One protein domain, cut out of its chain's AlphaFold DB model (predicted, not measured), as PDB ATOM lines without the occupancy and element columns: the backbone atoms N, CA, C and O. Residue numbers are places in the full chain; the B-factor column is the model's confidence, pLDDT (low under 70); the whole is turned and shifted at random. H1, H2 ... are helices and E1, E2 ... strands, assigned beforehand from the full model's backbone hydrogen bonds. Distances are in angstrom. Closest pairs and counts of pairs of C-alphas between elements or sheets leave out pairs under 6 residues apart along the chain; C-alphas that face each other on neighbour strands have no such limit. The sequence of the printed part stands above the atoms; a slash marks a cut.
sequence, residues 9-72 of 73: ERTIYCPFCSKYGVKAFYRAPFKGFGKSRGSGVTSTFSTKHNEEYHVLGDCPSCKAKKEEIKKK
ATOM      1  N   GLU A   9      23.896 -50.357 -34.368       82.25
ATOM      2  CA  GLU A   9      25.202 -50.938 -34.642       82.25
ATOM      3  C   GLU A   9      25.588 -50.691 -36.103       82.25
ATOM      4  O   GLU A   9      24.863 -51.036 -37.037       82.25
ATOM      5  N   ARG A  10      26.755 -50.088 -36.300       82.31
ATOM      6  CA  ARG A  10      27.385 -49.860 -37.595       82.31
ATOM      7  C   ARG A  10      28.799 -50.410 -37.566       82.31
ATOM      8  O   ARG A  10      29.534 -50.228 -36.601       82.31
ATOM      9  N   THR A  11      29.202 -51.066 -38.641       82.75
ATOM     10  CA  THR A  11      30.601 -51.455 -38.818       82.75
ATOM     11  C   THR A  11      31.348 -50.268 -39.404       82.75
ATOM     12  O   THR A  11      31.009 -49.797 -40.487       82.75
ATOM     13  N   ILE A  12      32.349 -49.776 -38.687       81.00
ATOM     14  CA  ILE A  12      33.222 -48.691 -39.128       81.00
ATOM     15  C   ILE A  12      34.612 -49.250 -39.415       81.00
ATOM     16  O   ILE A  12      35.075 -50.182 -38.757       81.00
ATOM     17  N   TYR A  13      35.303 -48.687 -40.395       81.62
ATOM     18  CA  TYR A  13      36.683 -49.076 -40.656       81.62
ATOM     19  C   TYR A  13      37.596 -48.505 -39.577       81.62
ATOM     20  O   TYR A  13      37.457 -47.352 -39.175       81.62
ATOM     21  N   CYS A  14      38.533 -49.317 -39.088       80.25
ATOM     22  CA  CYS A  14      39.501 -48.845 -38.110       80.25
ATOM     23  C   CYS A  14      40.386 -47.745 -38.737       80.25
ATOM     24  O   CYS A  14      41.110 -48.049 -39.682       80.25
ATOM     25  N   PRO A  15      40.423 -46.513 -38.195       78.62
ATOM     26  CA  PRO A  15      41.165 -45.390 -38.781       78.62
ATOM     27  C   PRO A  15      42.693 -45.534 -38.674       78.62
ATOM     28  O   PRO A  15      43.436 -44.727 -39.222       78.62
ATOM     29  N   PHE A  16      43.179 -46.542 -37.945       81.56
ATOM     30  CA  PHE A  16      44.610 -46.805 -37.775       81.56
ATOM     31  C   PHE A  16      45.164 -47.769 -38.819       81.56
ATOM     32  O   PHE A  16      46.275 -47.576 -39.298       81.56
ATOM     33  N   CYS A  17      44.415 -48.824 -39.149       81.56
ATOM     34  CA  CYS A  17      44.874 -49.840 -40.094       81.56
ATOM     35  C   CYS A  17      44.077 -49.871 -41.396       81.56
ATOM     36  O   CYS A  17      44.560 -50.473 -42.349       81.56
ATOM     37  N   SER A  18      42.863 -49.310 -41.429       78.38
ATOM     38  CA  SER A  18      41.885 -49.353 -42.533       78.38
ATOM     39  C   SER A  18      41.610 -50.745 -43.121       78.38
ATOM     40  O   SER A  18      40.954 -50.873 -44.147       78.38
ATOM     41  N   LYS A  19      42.088 -51.804 -42.460       75.75
ATOM     42  CA  LYS A  19      42.028 -53.199 -42.917       75.75
ATOM     43  C   LYS A  19      40.909 -53.989 -42.254       75.75
ATOM     44  O   LYS A  19      40.480 -54.998 -42.799       75.75
ATOM     45  N   TYR A  20      40.456 -53.553 -41.080       81.69
ATOM     46  CA  TYR A  20      39.464 -54.275 -40.291       81.69
ATOM     47  C   TYR A  20      38.277 -53.381 -39.940       81.69
ATOM     48  O   TYR A  20      38.457 -52.245 -39.489       81.69
ATOM     49  N   GLY A  21      37.071 -53.915 -40.132       80.56
ATOM     50  CA  GLY A  21      35.828 -53.294 -39.691       80.56
ATOM     51  C   GLY A  21      35.580 -53.598 -38.217       80.56
ATOM     52  O   GLY A  21      35.463 -54.763 -37.837       80.56
ATOM     53  N   VAL A  22      35.501 -52.570 -37.378       81.62
ATOM     54  CA  VAL A  22      35.101 -52.700 -35.973       81.62
ATOM     55  C   VAL A  22      33.633 -52.317 -35.824       81.62
ATOM     56  O   VAL A  22      33.145 -51.397 -36.479       81.62
ATOM     57  N   LYS A  23      32.904 -53.030 -34.965       82.94
ATOM     58  CA  LYS A  23      31.520 -52.672 -34.648       82.94
ATOM     59  C   LYS A  23      31.519 -51.438 -33.749       82.94
ATOM     60  O   LYS A  23      32.190 -51.421 -32.718       82.94
ATOM     61  N   ALA A  24      30.757 -50.424 -34.121       83.31
ATOM     62  CA  ALA A  24      30.501 -49.243 -33.319       83.31
ATOM     63  C   ALA A  24      28.998 -48.986 -33.245       83.31
ATOM     64  O   ALA A  24      28.275 -49.111 -34.225       83.31
ATOM     65  N   PHE A  25      28.512 -48.617 -32.072       83.94
ATOM     66  CA  PHE A  25      27.148 -48.175 -31.891       83.94
ATOM     67  C   PHE A  25      27.065 -46.678 -32.183       83.94
ATOM     68  O   PHE A  25      27.697 -45.869 -31.504       83.94
ATOM     69  N   TYR A  26      26.301 -46.317 -33.204       82.62
ATOM     70  CA  TYR A  26      26.047 -44.937 -33.573       82.62
ATOM     71  C   TYR A  26      24.852 -44.395 -32.787       82.62
ATOM     72  O   TYR A  26      23.768 -44.986 -32.818       82.62
ATOM     73  N   ARG A  27      25.045 -43.265 -32.105       77.62
ATOM     74  CA  ARG A  27      23.972 -42.453 -31.532       77.62
ATOM     75  C   ARG A  27      23.823 -41.174 -32.338       77.62
ATOM     76  O   ARG A  27      24.722 -40.336 -32.372       77.62
ATOM     77  N   ALA A  28      22.662 -41.036 -32.959       73.31
ATOM     78  CA  ALA A  28      22.283 -39.852 -33.689       73.31
ATOM     79  C   ALA A  28      22.108 -38.655 -32.748       73.31
ATOM     80  O   ALA A  28      21.611 -38.813 -31.623       73.31
ATOM     81  N   PRO A  29      22.457 -37.446 -33.214       75.69
ATOM     82  CA  PRO A  29      22.181 -36.238 -32.470       75.69
ATOM     83  C   PRO A  29      20.669 -36.038 -32.373       75.69
ATOM     84  O   PRO A  29      19.956 -36.002 -33.378       75.69
ATOM     85  N   PHE A  30      20.176 -35.874 -31.152       74.25
ATOM     86  CA  PHE A  30      18.777 -35.563 -30.896       74.25
ATOM     87  C   PHE A  30      18.693 -34.266 -30.094       74.25
ATOM     88  O   PHE A  30      19.428 -34.044 -29.127       74.25
ATOM     89  N   LYS A  31      17.783 -33.390 -30.523       66.38
ATOM     90  CA  LYS A  31      17.475 -32.140 -29.836       66.38
ATOM     91  C   LYS A  31      16.091 -32.260 -29.217       66.38
ATOM     92  O   LYS A  31      15.083 -32.148 -29.911       66.38
ATOM     93  N   GLY A  32      16.062 -32.507 -27.915       68.38
ATOM     94  CA  GLY A  32      14.844 -32.549 -27.119       68.38
ATOM     95  C   GLY A  32      14.531 -31.185 -26.523       68.38
ATOM     96  O   GLY A  32      15.430 -30.461 -26.091       68.38
ATOM     97  N   PHE A  33      13.249 -30.846 -26.466       69.44
ATOM     98  CA  PHE A  33      12.762 -29.718 -25.682       69.44
ATOM     99  C   PHE A  33      11.891 -30.260 -24.561       69.44
ATOM    100  O   PHE A  33      10.852 -30.866 -24.814       69.44
ATOM    101  N   GLY A  34      12.332 -30.051 -23.325       69.75
ATOM    102  CA  GLY A  34      11.554 -30.365 -22.139       69.75
ATOM    103  C   GLY A  34      10.955 -29.094 -21.555       69.75
ATOM    104  O   GLY A  34      11.586 -28.035 -21.537       69.75
ATOM    105  N   LYS A  35       9.716 -29.194 -21.082       65.25
ATOM    106  CA  LYS A  35       9.080 -28.156 -20.273       65.25
ATOM    107  C   LYS A  35       8.780 -28.772 -18.915       65.25
ATOM    108  O   LYS A  35       7.958 -29.680 -18.846       65.25
ATOM    109  N   SER A  36       9.417 -28.277 -17.859       69.50
ATOM    110  CA  SER A  36       8.981 -28.578 -16.494       69.50
ATOM    111  C   SER A  36       8.055 -27.473 -16.013       69.50
ATOM    112  O   SER A  36       8.350 -26.285 -16.170       69.50
ATOM    113  N   ARG A  37       6.929 -27.873 -15.420       68.06
ATOM    114  CA  ARG A  37       6.020 -26.990 -14.687       68.06
ATOM    115  C   ARG A  37       6.114 -27.340 -13.208       68.06
ATOM    116  O   ARG A  37       5.799 -28.464 -12.834       68.06
ATOM    117  N   GLY A  38       6.540 -26.386 -12.391       64.69
ATOM    118  CA  GLY A  38       6.530 -26.485 -10.932       64.69
ATOM    119  C   GLY A  38       6.113 -25.144 -10.338       64.69
ATOM    120  O   GLY A  38       6.466 -24.114 -10.899       64.69
ATOM    121  N   SER A  39       5.314 -25.161  -9.266       62.06
ATOM    122  CA  SER A  39       4.867 -24.018  -8.443       62.06
ATOM    123  C   SER A  39       4.988 -22.623  -9.087       62.06
ATOM    124  O   SER A  39       5.824 -21.819  -8.691       62.06
ATOM    125  N   GLY A  40       4.165 -22.337 -10.103       70.44
ATOM    126  CA  GLY A  40       4.076 -21.007 -10.729       70.44
ATOM    127  C   GLY A  40       5.191 -20.632 -11.717       70.44
ATOM    128  O   GLY A  40       5.119 -19.562 -12.316       70.44
ATOM    129  N   VAL A  41       6.184 -21.496 -11.955       58.72
ATOM    130  CA  VAL A  41       7.311 -21.243 -12.867       58.72
ATOM    131  C   VAL A  41       7.334 -22.288 -13.986       58.72
ATOM    132  O   VAL A  41       7.280 -23.497 -13.751       58.72
ATOM    133  N   THR A  42       7.403 -21.826 -15.238       69.25
ATOM    134  CA  THR A  42       7.602 -22.702 -16.404       69.25
ATOM    135  C   THR A  42       9.051 -22.597 -16.859       69.25
ATOM    136  O   THR A  42       9.449 -21.587 -17.434       69.25
ATOM    137  N   SER A  43       9.834 -23.650 -16.637       69.12
ATOM    138  CA  SER A  43      11.217 -23.726 -17.112       69.12
ATOM    139  C   SER A  43      11.268 -24.548 -18.395       69.12
ATOM    140  O   SER A  43      10.863 -25.712 -18.423       69.12
ATOM    141  N   THR A  44      11.766 -23.936 -19.470       72.25
ATOM    142  CA  THR A  44      12.041 -24.634 -20.731       72.25
ATOM    143  C   THR A  44      13.521 -24.981 -20.766       72.25
ATOM    144  O   THR A  44      14.358 -24.083 -20.726       72.25
ATOM    145  N   PHE A  45      13.856 -26.266 -20.852       71.19
ATOM    146  CA  PHE A  45      15.232 -26.720 -21.031       71.19
ATOM    147  C   PHE A  45      15.400 -27.375 -22.397       71.19
ATOM    148  O   PHE A  45      14.535 -28.097 -22.897       71.19
ATOM    149  N   SER A  46      16.537 -27.070 -23.016       69.25
ATOM    150  CA  SER A  46      16.936 -27.628 -24.302       69.25
ATOM    151  C   SER A  46      17.968 -28.718 -24.040       69.25
ATOM    152  O   SER A  46      19.090 -28.403 -23.650       69.25
ATOM    153  N   THR A  47      17.621 -29.979 -24.272       67.50
ATOM    154  CA  THR A  47      18.585 -31.081 -24.193       67.50
ATOM    155  C   THR A  47      19.151 -31.307 -25.587       67.50
ATOM    156  O   THR A  47      18.439 -31.741 -26.493       67.50
ATOM    157  N   LYS A  48      20.428 -30.973 -25.788       68.12
ATOM    158  CA  LYS A  48      21.159 -31.313 -27.013       68.12
ATOM    159  C   LYS A  48      22.046 -32.516 -26.726       68.12
ATOM    160  O   LYS A  48      22.993 -32.393 -25.957       68.12
ATOM    161  N   HIS A  49      21.754 -33.648 -27.355       71.19
ATOM    162  CA  HIS A  49      22.719 -34.735 -27.468       71.19
ATOM    163  C   HIS A  49      23.489 -34.575 -28.775       71.19
ATOM    164  O   HIS A  49      22.885 -34.435 -29.839       71.19
ATOM    165  N   ASN A  50      24.817 -34.562 -28.672       72.06
ATOM    166  CA  ASN A  50      25.696 -34.564 -29.835       72.06
ATOM    167  C   ASN A  50      25.750 -35.960 -30.462       72.06
ATOM    168  O   ASN A  50      25.418 -36.955 -29.815       72.06
ATOM    169  N   GLU A  51      26.172 -36.003 -31.723       76.62
ATOM    170  CA  GLU A  51      26.506 -37.248 -32.404       76.62
ATOM    171  C   GLU A  51      27.611 -37.979 -31.631       76.62
ATOM    172  O   GLU A  51      28.612 -37.370 -31.250       76.62
ATOM    173  N   GLU A  52      27.427 -39.276 -31.383       79.12
ATOM    174  CA  GLU A  52      28.402 -40.072 -30.644       79.12
ATOM    175  C   GLU A  52      28.563 -41.470 -31.245       79.12
ATOM    176  O   GLU A  52      27.591 -42.192 -31.475       79.12
ATOM    177  N   TYR A  53      29.817 -41.876 -31.447       78.00
ATOM    178  CA  TYR A  53      30.181 -43.234 -31.839       78.00
ATOM    179  C   TYR A  53      30.743 -43.984 -30.630       78.00
ATOM    180  O   TYR A  53      31.744 -43.590 -30.030       78.00
ATOM    181  N   HIS A  54      30.115 -45.096 -30.267       81.31
ATOM    182  CA  HIS A  54      30.597 -46.006 -29.233       81.31
ATOM    183  C   HIS A  54      31.210 -47.244 -29.869       81.31
ATOM    184  O   HIS A  54      30.504 -48.170 -30.251       81.31
ATOM    185  N   VAL A  55      32.533 -47.283 -29.966       82.06
ATOM    186  CA  VAL A  55      33.251 -48.454 -30.477       82.06
ATOM    187  C   VAL A  55      33.076 -49.626 -29.499       82.06
ATOM    188  O   VAL A  55      33.427 -49.514 -28.325       82.06
ATOM    189  N   LEU A  56      32.504 -50.738 -29.971       79.75
ATOM    190  CA  LEU A  56      32.142 -51.901 -29.147       79.75
ATOM    191  C   LEU A  56      33.304 -52.886 -28.960       79.75
ATOM    192  O   LEU A  56      33.267 -53.692 -28.034       79.75
ATOM    193  N   GLY A  57      34.336 -52.824 -29.805       77.44
ATOM    194  CA  GLY A  57      35.469 -53.744 -29.745       77.44
ATOM    195  C   GLY A  57      36.781 -53.139 -30.226       77.44
ATOM    196  O   GLY A  57      36.807 -52.165 -30.977       77.44
ATOM    197  N   ASP A  58      37.877 -53.733 -29.774       78.50
ATOM    198  CA  ASP A  58      39.230 -53.355 -30.164       78.50
ATOM    199  C   ASP A  58      39.552 -53.860 -31.575       78.50
ATOM    200  O   ASP A  58      38.988 -54.850 -32.050       78.50
ATOM    201  N   CYS A  59      40.464 -53.183 -32.275       76.06
ATOM    202  CA  CYS A  59      40.865 -53.635 -33.602       76.06
ATOM    203  C   CYS A  59      41.894 -54.774 -33.486       76.06
ATOM    204  O   CYS A  59      43.014 -54.523 -33.035       76.06
ATOM    205  N   PRO A  60      41.591 -56.005 -33.948       75.25
ATOM    206  CA  PRO A  60      42.521 -57.129 -33.836       75.25
ATOM    207  C   PRO A  60      43.763 -56.973 -34.727       75.25
ATOM    208  O   PRO A  60      44.776 -57.618 -34.478       75.25
ATOM    209  N   SER A  61      43.712 -56.110 -35.751       80.12
ATOM    210  CA  SER A  61      44.815 -55.926 -36.702       80.12
ATOM    211  C   SER A  61      45.911 -54.991 -36.180       80.12
ATOM    212  O   SER A  61      47.083 -55.348 -36.212       80.12
ATOM    213  N   CYS A  62      45.552 -53.805 -35.680       76.31
ATOM    214  CA  CYS A  62      46.516 -52.829 -35.157       76.31
ATOM    215  C   CYS A  62      46.610 -52.805 -33.628       76.31
ATOM    216  O   CYS A  62      47.361 -51.996 -33.094       76.31
ATOM    217  N   LYS A  63      45.841 -53.648 -32.919       75.31
ATOM    218  CA  LYS A  63      45.688 -53.620 -31.451       75.31
ATOM    219  C   LYS A  63      45.257 -52.249 -30.901       75.31
ATOM    220  O   LYS A  63      45.389 -52.004 -29.705       75.31
ATOM    221  N   ALA A  64      44.739 -51.366 -31.761       77.12
ATOM    222  CA  ALA A  64      44.228 -50.068 -31.350       77.12
ATOM    223  C   ALA A  64      43.022 -50.284 -30.435       77.12
ATOM    224  O   ALA A  64      42.082 -51.011 -30.791       77.12
ATOM    225  N   LYS A  65      43.066 -49.660 -29.258       79.56
ATOM    226  CA  LYS A  65      41.991 -49.769 -28.273       79.56
ATOM    227  C   LYS A  65      40.738 -49.070 -28.782       79.56
ATOM    228  O   LYS A  65      40.818 -48.050 -29.472       79.56
ATOM    229  N   LYS A  66      39.572 -49.558 -28.367       78.44
ATOM    230  CA  LYS A  66      38.270 -48.929 -28.659       78.44
ATOM    231  C   LYS A  66      38.226 -47.421 -28.356       78.44
ATOM    232  O   LYS A  66      37.604 -46.670 -29.099       78.44
ATOM    233  N   GLU A  67      38.923 -46.965 -27.313       76.12
ATOM    234  CA  GLU A  67      39.007 -45.547 -26.930       76.12
ATOM    235  C   GLU A  67      39.823 -44.707 -27.920       76.12
ATOM    236  O   GLU A  67      39.423 -43.597 -28.261       76.12
ATOM    237  N   GLU A  68      40.935 -45.242 -28.427       76.31
ATOM    238  CA  GLU A  68      41.750 -44.557 -29.436       76.31
ATOM    239  C   GLU A  68      41.020 -44.468 -30.771       76.31
ATOM    240  O   GLU A  68      41.088 -43.447 -31.453       76.31
ATOM    241  N   ILE A  69      40.280 -45.522 -31.121       73.81
ATOM    242  CA  ILE A  69      39.417 -45.535 -32.299       73.81
ATOM    243  C   ILE A  69      38.312 -44.487 -32.132       73.81
ATOM    244  O   ILE A  69      38.133 -43.673 -33.032       73.81
ATOM    245  N   LYS A  70      37.638 -44.437 -30.970       74.56
ATOM    246  CA  LYS A  70      36.597 -43.438 -30.665       74.56
ATOM    247  C   LYS A  70      37.119 -42.004 -30.746       74.56
ATOM    248  O   LYS A  70      36.403 -41.139 -31.219       74.56
ATOM    249  N   LYS A  71      38.346 -41.745 -30.289       73.69
ATOM    250  CA  LYS A  71      38.949 -40.402 -30.298       73.69
ATOM    251  C   LYS A  71      39.309 -39.906 -31.705       73.69
ATOM    252  O   LYS A  71      39.559 -38.718 -31.881       73.69
ATOM    253  N   LYS A  72      39.423 -40.823 -32.667       74.06
ATOM    254  CA  LYS A  72      39.888 -40.544 -34.029       74.06
ATOM    255  C   LYS A  72      38.771 -40.591 -35.080       74.06
ATOM    256  O   LYS A  72      39.042 -40.253 -36.228       74.06
TER     257      LYS A  72
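What this domain is: This is residues 9 to 72 of the 73 residues of an uncharacterized protein of Candidatus Micrarchaeota archaeon CG1_02_55_22 (UniProt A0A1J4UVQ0). A small head, in which a three-stranded sheet of E1, E2 and E5 has the short helix H1 packed on it, extends into a long, narrow two-stranded arm, the hairpin E3 and E4. The arm makes much of the length, and its tip, residues 37 to 42, stands free. The 64 printed residues hold five named strands and one named helix in the order E1 E2 E3 E4 E5 H1; the class is mostly strand, and both sheets, E1 - E2 - E5 and E3 - E4, are antiparallel. The whole is extended, with a radius of gyration of the C-alphas of 18.2 A and spans of 60 by 16 by 14 A.

How they stand to each other: In the larger sheet, the inner strand E2, residues 21 to 27, is antiparallel to E1, residues 9 to 13, at 133 degrees, with N 10 and O 24 2.8 A apart. E2 is also antiparallel to E5, residues 52 to 55, at 147 degrees, with N 25 and O 54 2.7 A apart. H1, residues 66 to 72, is on this sheet at a height of 8.4 A; it touches E5, the closest C-alphas being those of Val 55 and Lys 66, 5.4 A apart. Every O i to N i+4 pair in H1 is within hydrogen-bond range. E2 runs on into E3, residues 30 to 38, at 32 degrees, and E4, residues 41 to 49, runs on into E5 at 45 degrees. E3 and E4 form a hairpin, antiparallel at 161 degrees, with N 34 and O 45 3.0 A apart. H1 is apart from both.

Where its parts are: E1 begins at C-alpha 9 (25.202, -50.938, -34.642) and is 13.1 A long; E2 is 18.0 A. E3 is 25.1 A long and ends at C-alpha 38 (6.530, -26.485, -10.932); E4 is 25.2 A and E5 9.7 A. H1 is 10.1 A long and ends at C-alpha 72 (39.888, -40.544, -34.029).

The domain as a whole: The C-alphas of Gly 40 and Ser 61, the two farthest apart, are 59.6 A apart. The printed part has no cut and no long link. Mean pLDDT of the printed part is 75.4; residues 31 to 39, 41 to 43 and 46 to 48 are under 70.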